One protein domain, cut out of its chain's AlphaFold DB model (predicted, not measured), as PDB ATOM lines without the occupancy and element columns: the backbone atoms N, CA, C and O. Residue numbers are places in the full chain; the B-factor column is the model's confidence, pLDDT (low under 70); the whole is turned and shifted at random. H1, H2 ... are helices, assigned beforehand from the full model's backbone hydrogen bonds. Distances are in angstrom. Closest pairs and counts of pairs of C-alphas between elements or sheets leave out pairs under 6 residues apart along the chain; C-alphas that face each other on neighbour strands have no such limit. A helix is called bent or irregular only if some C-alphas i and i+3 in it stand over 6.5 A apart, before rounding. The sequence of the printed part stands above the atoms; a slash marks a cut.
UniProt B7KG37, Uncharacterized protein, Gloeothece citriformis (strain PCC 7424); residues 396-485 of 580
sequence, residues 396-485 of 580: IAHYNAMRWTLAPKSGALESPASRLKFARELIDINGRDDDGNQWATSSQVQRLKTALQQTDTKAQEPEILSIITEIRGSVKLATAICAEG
ATOM      1  N   ILE A 396     -32.831  19.831 -52.276       51.59
ATOM      2  CA  ILE A 396     -34.074  19.339 -51.679       51.59
ATOM      3  C   ILE A 396     -35.337  19.921 -52.327       51.59
ATOM      4  O   ILE A 396     -36.259  19.170 -52.611       51.59
ATOM      5  N   ALA A 397     -35.412  21.224 -52.568       49.97
ATOM      6  CA  ALA A 397     -36.613  21.892 -53.059       49.97
ATOM      7  C   ALA A 397     -36.913  21.568 -54.538       49.97
ATOM      8  O   ALA A 397     -38.049  21.259 -54.887       49.97
ATOM      9  N   HIS A 398     -35.882  21.496 -55.378       51.25
ATOM     10  CA  HIS A 398     -35.944  21.058 -56.770       51.25
ATOM     11  C   HIS A 398     -36.260  19.572 -56.791       51.25
ATOM     12  O   HIS A 398     -37.253  19.144 -57.357       51.25
ATOM     13  N   TYR A 399     -35.504  18.776 -56.040       58.09
ATOM     14  CA  TYR A 399     -35.741  17.345 -55.912       58.09
ATOM     15  C   TYR A 399     -37.161  17.004 -55.440       58.09
ATOM     16  O   TYR A 399     -37.803  16.102 -55.983       58.09
ATOM     17  N   ASN A 400     -37.701  17.764 -54.487       56.44
ATOM     18  CA  ASN A 400     -39.081  17.641 -54.042       56.44
ATOM     19  C   ASN A 400     -40.045  18.101 -55.138       56.44
ATOM     20  O   ASN A 400     -40.958  17.343 -55.456       56.44
ATOM     21  N   ALA A 401     -39.839  19.259 -55.775       55.84
ATOM     22  CA  ALA A 401     -40.656  19.736 -56.899       55.84
ATOM     23  C   ALA A 401     -40.769  18.675 -58.001       55.84
ATOM     24  O   ALA A 401     -41.876  18.355 -58.444       55.84
ATOM     25  N   MET A 402     -39.639  18.072 -58.372       54.66
ATOM     26  CA  MET A 402     -39.508  17.006 -59.360       54.66
ATOM     27  C   MET A 402     -40.266  15.747 -58.937       54.66
ATOM     28  O   MET A 402     -41.067  15.208 -59.705       54.66
ATOM     29  N   ARG A 403     -40.097  15.293 -57.689       61.69
ATOM     30  CA  ARG A 403     -40.866  14.164 -57.142       61.69
ATOM     31  C   ARG A 403     -42.368  14.458 -57.093       61.69
ATOM     32  O   ARG A 403     -43.158  13.571 -57.395       61.69
ATOM     33  N   TRP A 404     -42.787  15.684 -56.790       59.91
ATOM     34  CA  TRP A 404     -44.200  16.070 -56.692       59.91
ATOM     35  C   TRP A 404     -44.895  16.218 -58.051       59.91
ATOM     36  O   TRP A 404     -46.027  15.755 -58.234       59.91
ATOM     37  N   THR A 405     -44.238  16.873 -59.008       50.72
ATOM     38  CA  THR A 405     -44.815  17.205 -60.323       50.72
ATOM     39  C   THR A 405     -44.672  16.070 -61.335       50.72
ATOM     40  O   THR A 405     -45.544  15.916 -62.194       50.72
ATOM     41  N   LEU A 406     -43.645  15.221 -61.199       41.72
ATOM     42  CA  LEU A 406     -43.267  14.223 -62.212       41.72
ATOM     43  C   LEU A 406     -43.326  12.782 -61.718       41.72
ATOM     44  O   LEU A 406     -43.092  11.875 -62.515       41.72
ATOM     45  N   ALA A 407     -43.719  12.554 -60.461       47.53
ATOM     46  CA  ALA A 407     -43.956  11.225 -59.895       47.53
ATOM     47  C   ALA A 407     -44.652  10.215 -60.827       47.53
ATOM     48  O   ALA A 407     -44.192   9.077 -60.850       47.53
ATOM     49  N   PRO A 408     -45.705  10.556 -61.607       47.12
ATOM     50  CA  PRO A 408     -46.337   9.563 -62.482       47.12
ATOM     51  C   PRO A 408     -45.502   9.175 -63.715       47.12
ATOM     52  O   PRO A 408     -45.906   8.280 -64.442       47.12
ATOM     53  N   LYS A 409     -44.388   9.861 -64.006       42.72
ATOM     54  CA  LYS A 409     -43.495   9.554 -65.139       42.72
ATOM     55  C   LYS A 409     -42.098   9.098 -64.707       42.72
ATOM     56  O   LYS A 409     -41.435   8.406 -65.473       42.72
ATOM     57  N   SER A 410     -41.631   9.506 -63.525       49.66
ATOM     58  CA  SER A 410     -40.292   9.171 -63.016       49.66
ATOM     59  C   SER A 410     -40.255   7.924 -62.131       49.66
ATOM     60  O   SER A 410     -39.171   7.475 -61.773       49.66
ATOM     61  N   GLY A 411     -41.409   7.385 -61.725       56.97
ATOM     62  CA  GLY A 411     -41.477   6.259 -60.791       56.97
ATOM     63  C   GLY A 411     -41.075   6.606 -59.353       56.97
ATOM     64  O   GLY A 411     -41.096   5.749 -58.468       56.97
ATOM     65  N   ALA A 412     -40.746   7.873 -59.076       61.91
ATOM     66  CA  ALA A 412     -40.156   8.281 -57.804       61.91
ATOM     67  C   ALA A 412     -41.075   8.066 -56.590       61.91
ATOM     68  O   ALA A 412     -40.581   7.970 -55.472       61.91
ATOM     69  N   LEU A 413     -42.392   7.953 -56.793       72.00
ATOM     70  CA  LEU A 413     -43.371   7.619 -55.750       72.00
ATOM     71  C   LEU A 413     -44.160   6.335 -56.067       72.00
ATOM     72  O   LEU A 413     -45.175   6.082 -55.422       72.00
ATOM     73  N   GLU A 414     -43.726   5.525 -57.040       76.25
ATOM     74  CA  GLU A 414     -44.442   4.307 -57.464       76.25
ATOM     75  C   GLU A 414     -44.222   3.124 -56.520       76.25
ATOM     76  O   GLU A 414     -45.142   2.328 -56.315       76.25
ATOM     77  N   SER A 415     -43.055   3.032 -55.876       83.69
ATOM     78  CA  SER A 415     -42.763   1.948 -54.932       83.69
ATOM     79  C   SER A 415     -43.096   2.325 -53.476       83.69
ATOM     80  O   SER A 415     -42.891   3.480 -53.082       83.69
ATOM     81  N   PRO A 416     -43.532   1.359 -52.640       85.75
ATOM     82  CA  PRO A 416     -43.687   1.565 -51.198       85.75
ATOM     83  C   PRO A 416     -42.417   2.102 -50.524       85.75
ATOM     84  O   PRO A 416     -42.479   3.018 -49.706       85.75
ATOM     85  N   ALA A 417     -41.247   1.583 -50.910       85.81
ATOM     86  CA  ALA A 417     -39.961   2.003 -50.356       85.81
ATOM     87  C   ALA A 417     -39.657   3.479 -50.660       85.81
ATOM     88  O   ALA A 417     -39.220   4.218 -49.776       85.81
ATOM     89  N   SER A 418     -39.938   3.929 -51.886       81.00
ATOM     90  CA  SER A 418     -39.743   5.329 -52.270       81.00
ATOM     91  C   SER A 418     -40.714   6.260 -51.538       81.00
ATOM     92  O   SER A 418     -40.300   7.326 -51.086       81.00
ATOM     93  N   ARG A 419     -41.975   5.842 -51.344       87.50
ATOM     94  CA  ARG A 419     -42.967   6.598 -50.553       87.50
ATOM     95  C   ARG A 419     -42.555   6.737 -49.089       87.50
ATOM     96  O   ARG A 419     -42.634   7.831 -48.540       87.50
ATOM     97  N   LEU A 420     -42.052   5.665 -48.479       88.31
ATOM     98  CA  LEU A 420     -41.531   5.685 -47.109       88.31
ATOM     99  C   LEU A 420     -40.321   6.611 -46.967       88.31
ATOM    100  O   LEU A 420     -40.255   7.402 -46.026       88.31
ATOM    101  N   LYS A 421     -39.370   6.529 -47.906       87.12
ATOM    102  CA  LYS A 421     -38.205   7.423 -47.936       87.12
ATOM    103  C   LYS A 421     -38.649   8.883 -48.015       87.12
ATOM    104  O   LYS A 421     -38.188   9.708 -47.236       87.12
ATOM    105  N   PHE A 422     -39.585   9.176 -48.907       83.88
ATOM    106  CA  PHE A 422     -40.107  10.520 -49.093       83.88
ATOM    107  C   PHE A 422     -40.869  11.060 -47.877       83.88
ATOM    108  O   PHE A 422     -40.686  12.214 -47.502       83.88
ATOM    109  N   ALA A 423     -41.683  10.227 -47.225       89.94
ATOM    110  CA  ALA A 423     -42.378  10.601 -45.997       89.94
ATOM    111  C   ALA A 423     -41.397  11.029 -44.893       89.94
ATOM    112  O   ALA A 423     -41.639  12.026 -44.219       89.94
ATOM    113  N   ARG A 424     -40.273  10.312 -44.744       91.06
ATOM    114  CA  ARG A 424     -39.203  10.670 -43.797       91.06
ATOM    115  C   ARG A 424     -38.554  12.001 -44.156       91.06
ATOM    116  O   ARG A 424     -38.497  12.878 -43.308       91.06
ATOM    117  N   GLU A 425     -38.179  12.189 -45.419       85.62
ATOM    118  CA  GLU A 425     -37.585  13.447 -45.888       85.62
ATOM    119  C   GLU A 425     -38.513  14.653 -45.624       85.62
ATOM    120  O   GLU A 425     -38.054  15.687 -45.149       85.62
ATOM    121  N   LEU A 426     -39.829  14.521 -45.852       86.31
ATOM    122  CA  LEU A 426     -40.803  15.579 -45.538       86.31
ATOM    123  C   LEU A 426     -40.922  15.862 -44.037       86.31
ATOM    124  O   LEU A 426     -41.158  17.006 -43.648       86.31
ATOM    125  N   ILE A 427     -40.797  14.837 -43.199       91.56
ATOM    126  CA  ILE A 427     -40.804  14.984 -41.742       91.56
ATOM    127  C   ILE A 427     -39.544  15.697 -41.262       91.56
ATOM    128  O   ILE A 427     -39.659  16.587 -40.418       91.56
ATOM    129  N   ASP A 428     -38.386  15.330 -41.805       89.38
ATOM    130  CA  ASP A 428     -37.085  15.881 -41.424       89.38
ATOM    131  C   ASP A 428     -37.023  17.385 -41.702       89.38
ATOM    132  O   ASP A 428     -36.542  18.153 -40.872       89.38
ATOM    133  N   ILE A 429     -37.613  17.824 -42.817       82.81
ATOM    134  CA  ILE A 429     -37.737  19.247 -43.158       82.81
ATOM    135  C   ILE A 429     -38.996  19.899 -42.547       82.81
ATOM    136  O   ILE A 429     -39.345  21.032 -42.853       82.81
ATOM    137  N   ASN A 430     -39.749  19.192 -41.698       90.62
ATOM    138  CA  ASN A 430     -41.006  19.665 -41.104       90.62
ATOM    139  C   ASN A 430     -41.998  20.252 -42.137       90.62
ATOM    140  O   ASN A 430     -42.691  21.244 -41.888       90.62
ATOM    141  N   GLY A 431     -42.045  19.651 -43.328       84.56
ATOM    142  CA  GLY A 431     -42.882  20.078 -44.446       84.56
ATOM    143  C   GLY A 431     -42.457  21.389 -45.113       84.56
ATOM    144  O   GLY A 431     -43.220  21.887 -45.942       84.56
ATOM    145  N   ARG A 432     -41.288  21.956 -44.783       80.88
ATOM    146  CA  ARG A 432     -40.748  23.192 -45.370       80.88
ATOM    147  C   ARG A 432     -39.273  23.046 -45.730       80.88
ATOM    148  O   ARG A 432     -38.496  22.612 -44.903       80.88
ATOM    149  N   ASP A 433     -38.880  23.408 -46.944       69.81
ATOM    150  CA  ASP A 433     -37.455  23.389 -47.306       69.81
ATOM    151  C   ASP A 433     -36.687  24.615 -46.779       69.81
ATOM    152  O   ASP A 433     -37.273  25.550 -46.221       69.81
ATOM    153  N   ASP A 434     -35.368  24.610 -46.987       62.34
ATOM    154  CA  ASP A 434     -34.451  25.690 -46.596       62.34
ATOM    155  C   ASP A 434     -34.749  27.022 -47.309       62.34
ATOM    156  O   ASP A 434     -34.386  28.092 -46.821       62.34
ATOM    157  N   ASP A 435     -35.448  26.965 -48.445       52.06
ATOM    158  CA  ASP A 435     -35.865  28.124 -49.233       52.06
ATOM    159  C   ASP A 435     -37.215  28.699 -48.743       52.06
ATOM    160  O   ASP A 435     -37.709  29.706 -49.257       52.06
ATOM    161  N   GLY A 436     -37.816  28.083 -47.717       63.84
ATOM    162  CA  GLY A 436     -39.072  28.498 -47.101       63.84
ATOM    163  C   GLY A 436     -40.327  28.025 -47.838       63.84
ATOM    164  O   GLY A 436     -41.435  28.418 -47.446       63.84
ATOM    165  N   ASN A 437     -40.206  27.178 -48.867       65.88
ATOM    166  CA  ASN A 437     -41.368  26.641 -49.567       65.88
ATOM    167  C   ASN A 437     -42.072  25.605 -48.700       65.88
ATOM    168  O   ASN A 437     -41.452  24.713 -48.123       65.88
ATOM    169  N   GLN A 438     -43.399  25.690 -48.655       74.38
ATOM    170  CA  GLN A 438     -44.217  24.738 -47.921       74.38
ATOM    171  C   GLN A 438     -44.647  23.571 -48.817       74.38
ATOM    172  O   GLN A 438     -45.457  23.733 -49.730       74.38
ATOM    173  N   TRP A 439     -44.121  22.386 -48.517       76.06
ATOM    174  CA  TRP A 439     -44.433  21.123 -49.186       76.06
ATOM    175  C   TRP A 439     -45.569  20.369 -48.519       76.06
ATOM    176  O   TRP A 439     -46.324  19.691 -49.198       76.06
ATOM    177  N   ALA A 440     -45.690  20.483 -47.198       85.50
ATOM    178  CA  ALA A 440     -46.753  19.868 -46.421       85.50
ATOM    179  C   ALA A 440     -47.183  20.805 -45.286       85.50
ATOM    180  O   ALA A 440     -46.402  21.593 -44.744       85.50
ATOM    181  N   THR A 441     -48.455  20.742 -44.910       88.12
ATOM    182  CA  THR A 441     -48.950  21.413 -43.704       88.12
ATOM    183  C   THR A 441     -48.438  20.707 -42.452       88.12
ATOM    184  O   THR A 441     -48.157  19.510 -42.476       88.12
ATOM    185  N   SER A 442     -48.364  21.414 -41.322       92.50
ATOM    186  CA  SER A 442     -47.975  20.801 -40.044       92.50
ATOM    187  C   SER A 442     -48.885  19.625 -39.665       92.50
ATOM    188  O   SER A 442     -48.409  18.643 -39.103       92.50
ATOM    189  N   SER A 443     -50.171  19.684 -40.039       94.88
ATOM    190  CA  SER A 443     -51.121  18.574 -39.876       94.88
ATOM    191  C   SER A 443     -50.716  17.346 -40.699       94.88
ATOM    192  O   SER A 443     -50.624  16.241 -40.167       94.88
ATOM    193  N   GLN A 444     -50.382  17.534 -41.979       93.00
ATOM    194  CA  GLN A 444     -49.916  16.454 -42.855       93.00
ATOM    195  C   GLN A 444     -48.589  15.854 -42.367       93.00
ATOM    196  O   GLN A 444     -48.456  14.634 -42.317       93.00
ATOM    197  N   VAL A 445     -47.635  16.684 -41.934       94.56
ATOM    198  CA  VAL A 445     -46.366  16.222 -41.343       94.56
ATOM    199  C   VAL A 445     -46.618  15.392 -40.086       94.56
ATOM    200  O   VAL A 445     -46.023  14.328 -39.918       94.56
ATOM    201  N   GLN A 446     -47.522  15.835 -39.210       96.81
ATOM    202  CA  GLN A 446     -47.857  15.094 -37.997       96.81
ATOM    203  C   GLN A 446     -48.513  13.749 -38.318       96.81
ATOM    204  O   GLN A 446     -48.173  12.741 -37.704       96.81
ATOM    205  N   ARG A 447     -49.396  13.702 -39.320       96.19
ATOM    206  CA  ARG A 447     -49.990  12.447 -39.795       96.19
ATOM    207  C   ARG A 447     -48.945  11.494 -40.374       96.19
ATOM    208  O   ARG A 447     -48.990  10.310 -40.055       96.19
ATOM    209  N   LEU A 448     -47.971  11.995 -41.142       95.25
ATOM    210  CA  LEU A 448     -46.853  11.176 -41.627       95.25
ATOM    211  C   LEU A 448     -46.028  10.610 -40.459       95.25
ATOM    212  O   LEU A 448     -45.675   9.432 -40.492       95.25
ATOM    213  N   LYS A 449     -45.759  11.407 -39.410       97.06
ATOM    214  CA  LYS A 449     -45.071  10.932 -38.192       97.06
ATOM    215  C   LYS A 449     -45.843   9.794 -37.528       97.06
ATOM    216  O   LYS A 449     -45.251   8.757 -37.245       97.06
ATOM    217  N   THR A 450     -47.153   9.959 -37.334       96.38
ATOM    218  CA  THR A 450     -48.013   8.923 -36.746       96.38
ATOM    219  C   THR A 450     -48.035   7.657 -37.602       96.38
ATOM    220  O   THR A 450     -47.869   6.562 -37.074       96.38
ATOM    221  N   ALA A 451     -48.178   7.787 -38.925       95.25
ATOM    222  CA  ALA A 451     -48.180   6.647 -39.842       95.25
ATOM    223  C   ALA A 451     -46.837   5.890 -39.831       95.25
ATOM    224  O   ALA A 451     -46.807   4.661 -39.835       95.25
ATOM    225  N   LEU A 452     -45.707   6.602 -39.739       94.69
ATOM    226  CA  LEU A 452     -44.383   5.977 -39.634       94.69
ATOM    227  C   LEU A 452     -44.132   5.259 -38.299       94.69
ATOM    228  O   LEU A 452     -43.280   4.376 -38.247       94.69
ATOM    229  N   GLN A 453     -44.861   5.619 -37.241       94.94
ATOM    230  CA  GLN A 453     -44.780   4.976 -35.924       94.94
ATOM    231  C   GLN A 453     -45.668   3.728 -35.799       94.94
ATOM    232  O   GLN A 453     -45.551   3.001 -34.812       94.94
ATOM    233  N   GLN A 454     -46.546   3.457 -36.771       91.19
ATOM    234  CA  GLN A 454     -47.359   2.241 -36.772       91.19
ATOM    235  C   GLN A 454     -46.464   0.999 -36.894       91.19
ATOM    236  O   GLN A 454     -45.622   0.906 -37.785       91.19
ATOM    237  N   THR A 455     -46.664   0.033 -35.997       83.75
ATOM    238  CA  THR A 455     -45.942  -1.249 -35.991       83.75
ATOM    239  C   THR A 455     -46.409  -2.194 -37.096       83.75
ATOM    240  O   THR A 455     -45.635  -3.034 -37.552       83.75
ATOM    241  N   ASP A 456     -47.658  -2.052 -37.548       90.00
ATOM    242  CA  ASP A 456     -48.192  -2.814 -38.671       90.00
ATOM    243  C   ASP A 456     -47.791  -2.172 -40.006       90.00
ATOM    244  O   ASP A 456     -48.368  -1.181 -40.462       90.00
ATOM    245  N   THR A 457     -46.810  -2.784 -40.668       80.12
ATOM    246  CA  THR A 457     -46.331  -2.365 -41.990       80.12
ATOM    247  C   THR A 457     -47.408  -2.451 -43.073       80.12
ATOM    248  O   THR A 457     -47.315  -1.728 -44.067       80.12
ATOM    249  N   LYS A 458     -48.452  -3.277 -42.894       82.69
ATOM    250  CA  LYS A 458     -49.576  -3.369 -43.839       82.69
ATOM    251  C   LYS A 458     -50.547  -2.197 -43.712       82.69
ATOM    252  O   LYS A 458     -51.146  -1.820 -44.714       82.69
ATOM    253  N   ALA A 459     -50.684  -1.616 -42.521       83.62
ATOM    254  CA  ALA A 459     -51.514  -0.434 -42.278       83.62
ATOM    255  C   ALA A 459     -50.774   0.884 -42.576       83.62
ATOM    256  O   ALA A 459     -51.387   1.865 -42.998       83.62
ATOM    257  N   GLN A 460     -49.447   0.879 -42.425       91.25
ATOM    258  CA  GLN A 460     -48.583   2.038 -42.641       91.25
ATOM    259  C   GLN A 460     -48.601   2.553 -44.090       91.25
ATOM    260  O   GLN A 460     -48.669   3.760 -44.327       91.25
ATOM    261  N   GLU A 461     -48.499   1.657 -45.072       90.62
ATOM    262  CA  GLU A 461     -48.332   2.049 -46.475       90.62
ATOM    263  C   GLU A 461     -49.572   2.749 -47.064       90.62
ATOM    264  O   GLU A 461     -49.394   3.832 -47.634       90.62
ATOM    265  N   PRO A 462     -50.810   2.243 -46.871       92.31
ATOM    266  CA  PRO A 462     -52.011   2.908 -47.373       92.31
ATOM    267  C   PRO A 462     -52.225   4.305 -46.781       92.31
ATOM    268  O   PRO A 462     -52.610   5.220 -47.510       92.31
ATOM    269  N   GLU A 463     -51.936   4.502 -45.489       93.38
ATOM    270  CA  GLU A 463     -52.060   5.820 -44.851       93.38
ATOM    271  C   GLU A 463     -51.014   6.796 -45.402       93.38
ATOM    272  O   GLU A 463     -51.349   7.924 -45.763       93.38
ATOM    273  N   ILE A 464     -49.757   6.362 -45.562       92.56
ATOM    274  CA  ILE A 464     -48.709   7.191 -46.179       92.56
ATOM    275  C   ILE A 464     -49.072   7.548 -47.622       92.56
ATOM    276  O   ILE A 464     -48.924   8.704 -48.019       92.56
ATOM    277  N   LEU A 465     -49.578   6.595 -48.407       90.06
ATOM    278  CA  LEU A 465     -50.030   6.845 -49.775       90.06
ATOM    279  C   LEU A 465     -51.197   7.843 -49.811       90.06
ATOM    280  O   LEU A 465     -51.201   8.742 -50.655       90.06
ATOM    281  N   SER A 466     -52.155   7.717 -48.890       93.19
ATOM    282  CA  SER A 466     -53.284   8.639 -48.735       93.19
ATOM    283  C   SER A 466     -52.802  10.061 -48.435       93.19
ATOM    284  O   SER A 466     -53.140  10.995 -49.165       93.19
ATOM    285  N   ILE A 467     -51.913  10.225 -47.446       92.44
ATOM    286  CA  ILE A 467     -51.350  11.531 -47.079       92.44
ATOM    287  C   ILE A 467     -50.533  12.122 -48.234       92.44
ATOM    288  O   ILE A 467     -50.705  13.290 -48.567       92.44
ATOM    289  N   ILE A 468     -49.678  11.334 -48.897       87.25
ATOM    290  CA  ILE A 468     -48.914  11.792 -50.071       87.25
ATOM    291  C   ILE A 468     -49.861  12.232 -51.196       87.25
ATOM    292  O   ILE A 468     -49.598  13.228 -51.870       87.25
ATOM    293  N   THR A 469     -50.975  11.528 -51.399       85.00
ATOM    294  CA  THR A 469     -51.980  11.880 -52.413       85.00
ATOM    295  C   THR A 469     -52.678  13.196 -52.075       85.00
ATOM    296  O   THR A 469     -52.834  14.048 -52.953       85.00
ATOM    297  N   GLU A 470     -53.036  13.403 -50.809       86.50
ATOM    298  CA  GLU A 470     -53.600  14.662 -50.315       86.50
ATOM    299  C   GLU A 470     -52.611  15.821 -50.476       86.50
ATOM    300  O   GLU A 470     -52.950  16.853 -51.066       86.50
ATOM    301  N   ILE A 471     -51.364  15.635 -50.026       81.00
ATOM    302  CA  ILE A 471     -50.310  16.634 -50.182       81.00
ATOM    303  C   ILE A 471     -50.147  16.971 -51.668       81.00
ATOM    304  O   ILE A 471     -50.166  18.145 -52.025       81.00
ATOM    305  N   ARG A 472     -50.103  15.980 -52.566       74.94
ATOM    306  CA  ARG A 472     -50.020  16.200 -54.019       74.94
ATOM    307  C   ARG A 472     -51.192  17.025 -54.558       74.94
ATOM    308  O   ARG A 472     -50.988  17.866 -55.436       74.94
ATOM    309  N   GLY A 473     -52.401  16.792 -54.051       70.69
ATOM    310  CA  GLY A 473     -53.586  17.591 -54.367       70.69
ATOM    311  C   GLY A 473     -53.437  19.053 -53.942       70.69
ATOM    312  O   GLY A 473     -53.804  19.946 -54.703       70.69
ATOM    313  N   SER A 474     -52.824  19.299 -52.780       68.06
ATOM    314  CA  SER A 474     -52.578  20.649 -52.249       68.06
ATOM    315  C   SER A 474     -51.388  21.372 -52.905       68.06
ATOM    316  O   SER A 474     -51.463  22.564 -53.199       68.06
ATOM    317  N   VAL A 475     -50.311  20.647 -53.223       57.59
ATOM    318  CA  VAL A 475     -49.064  21.177 -53.800       57.59
ATOM    319  C   VAL A 475     -49.233  21.560 -55.269       57.59
ATOM    320  O   VAL A 475     -48.612  22.526 -55.719       57.59
ATOM    321  N   LYS A 476     -50.120  20.868 -56.007       52.91
ATOM    322  CA  LYS A 476     -50.499  21.217 -57.389       52.91
ATOM    323  C   LYS A 476     -50.955  22.672 -57.551       52.91
ATOM    324  O   LYS A 476     -50.897  23.182 -58.666       52.91
ATOM    325  N   LEU A 477     -51.417  23.312 -56.475       45.84
ATOM    326  CA  LEU A 477     -52.011  24.646 -56.505       45.84
ATOM    327  C   LEU A 477     -51.110  25.766 -55.966       45.84
ATOM    328  O   LEU A 477     -51.366  26.913 -56.319       45.84
ATOM    329  N   ALA A 478     -50.076  25.491 -55.154       43.59
ATOM    330  CA  ALA A 478     -49.459  26.564 -54.356       43.59
ATOM    331  C   ALA A 478     -47.921  26.679 -54.372       43.59
ATOM    332  O   ALA A 478     -47.425  27.802 -54.291       43.59
ATOM    333  N   THR A 479     -47.136  25.594 -54.464       45.88
ATOM    334  CA  THR A 479     -45.699  25.689 -54.100       45.88
ATOM    335  C   THR A 479     -44.706  24.921 -54.964       45.88
ATOM    336  O   THR A 479     -43.613  25.439 -55.147       45.88
ATOM    337  N   ALA A 480     -45.036  23.784 -55.589       42.38
ATOM    338  CA  ALA A 480     -44.082  23.118 -56.503       42.38
ATOM    339  C   ALA A 480     -43.753  23.968 -57.745       42.38
ATOM    340  O   ALA A 480     -42.671  23.882 -58.312       42.38
ATOM    341  N   ILE A 481     -44.701  24.817 -58.133       45.22
ATOM    342  CA  ILE A 481     -44.549  25.873 -59.133       45.22
ATOM    343  C   ILE A 481     -43.599  26.978 -58.633       45.22
ATOM    344  O   ILE A 481     -42.756  27.463 -59.378       45.22
ATOM    345  N   CYS A 482     -43.714  27.363 -57.358       45.50
ATOM    346  CA  CYS A 482     -42.899  28.417 -56.754       45.50
ATOM    347  C   CYS A 482     -41.471  27.948 -56.428       45.50
ATOM    348  O   CYS A 482     -40.552  28.760 -56.496       45.50
ATOM    349  N   ALA A 483     -41.288  26.659 -56.121       44.12
ATOM    350  CA  ALA A 483     -40.028  26.078 -55.664       44.12
ATOM    351  C   ALA A 483     -38.918  26.092 -56.723       44.12
ATOM    352  O   ALA A 483     -37.749  26.174 -56.370       44.12
ATOM    353  N   GLU A 484     -39.262  26.067 -58.014       47.16
ATOM    354  CA  GLU A 484     -38.273  26.217 -59.091       47.16
ATOM    355  C   GLU A 484     -38.351  27.542 -59.848       47.16
ATOM    356  O   GLU A 484     -37.460  27.855 -60.638       47.16
ATOM    357  N   GLY A 485     -39.403  28.337 -59.656       47.31
ATOM    358  CA  GLY A 485     -39.642  29.432 -60.582       47.31
ATOM    359  C   GLY A 485     -40.732  30.388 -60.156       47.31
ATOM    360  O   GLY A 485     -41.814  30.395 -60.728       47.31
TER     361      GLY A 485
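AT A GLANCE: This is residues 396 to 485 of the 580 residues of an uncharacterized protein of Gloeothece citriformis (strain PCC 7424) (UniProt B7KG37). One long helix, H4, makes the spine of this domain; H3 folds back beside its first half as a helical hairpin, and H2 slants across one side of that hairpin, packing on both its helices. H1 and the short H5 pack on each other near the other end of H4. The printed part has 90 residues with five named helices, in the order H1, H2, H3, H4, H5, and no named strand; the class is all helix. It is compact, with a radius of gyration of the C-alphas of 12.2 A, and spans 40 by 27 by 19 A.

HOW THE PARTS SIT: Start at residues 396 to 410, which form H1, an irregular helix: C-alphas 405 and 408 are 8.1 A apart. A tight link leads to H2, residues 416 to 428; the two helices are near each other, with 6 pairs of C-alphas within 10 A. After a long link comes H3, residues 442 to 453. Its residues 445 to 449 alone touch H2, at a steep tilt of 52 degrees, opposite ways; the closest C-alphas, of Ile 427 and Val 445, are 5.7 A apart. Next is H4, residues 457 to 478, which forms a hairpin with H3 at a shallow tilt of 18 degrees, opposite ways; the closest C-alphas, of Ala 451 and Gln 460, are 5.4 A apart. H4 touches H2 with residues 461 to 468 alone, at a steep tilt of 62 degrees, the same way, closest at the C-alphas of Pro 416 and Glu 461, 6.6 A. H1 and H4 only just touch, with 3 pairs of C-alphas within 8 A, closest at Trp 404 and Arg 472, 6.4 A; they stand about perpendicular, at 75 degrees. Last comes H5, residues 480 to 484, which touches H1; the C-alphas of Ala 401 and Ala 480 are closest, 4.8 A apart. In H2 and H3 every O i to N i+4 pair is within hydrogen-bond range; in H1 it is 9 of 11, in H4 13 of 18, and in H5 0 of 1, with 0 of 2 O i to N i+3 pairs.

IN THESE COORDINATES: Find C-alpha 396 at (-34.074, 19.339, -51.679), where H1 begins; it measures 16.4 A. H2 measures 18.5 A and H3 16.7 A. Find C-alpha 457 at (-46.331, -2.365, -41.990); from there H4 runs 31.6 A to C-alpha 478. H5, 7.1 A long, ends at C-alpha 484, (-38.273, 26.217, -59.091).

THE WHOLE: Look to Asp 456 and Gly 485 for the C-alphas farthest apart, 39.9 A. Residues 453 to 458 stand free. The printed part has no cut, and its one long link is residues 429 to 441. The mean pLDDT of the printed part is 74.4; residues 396 to 412, 433 to 437 and 474 to 485 are under 70.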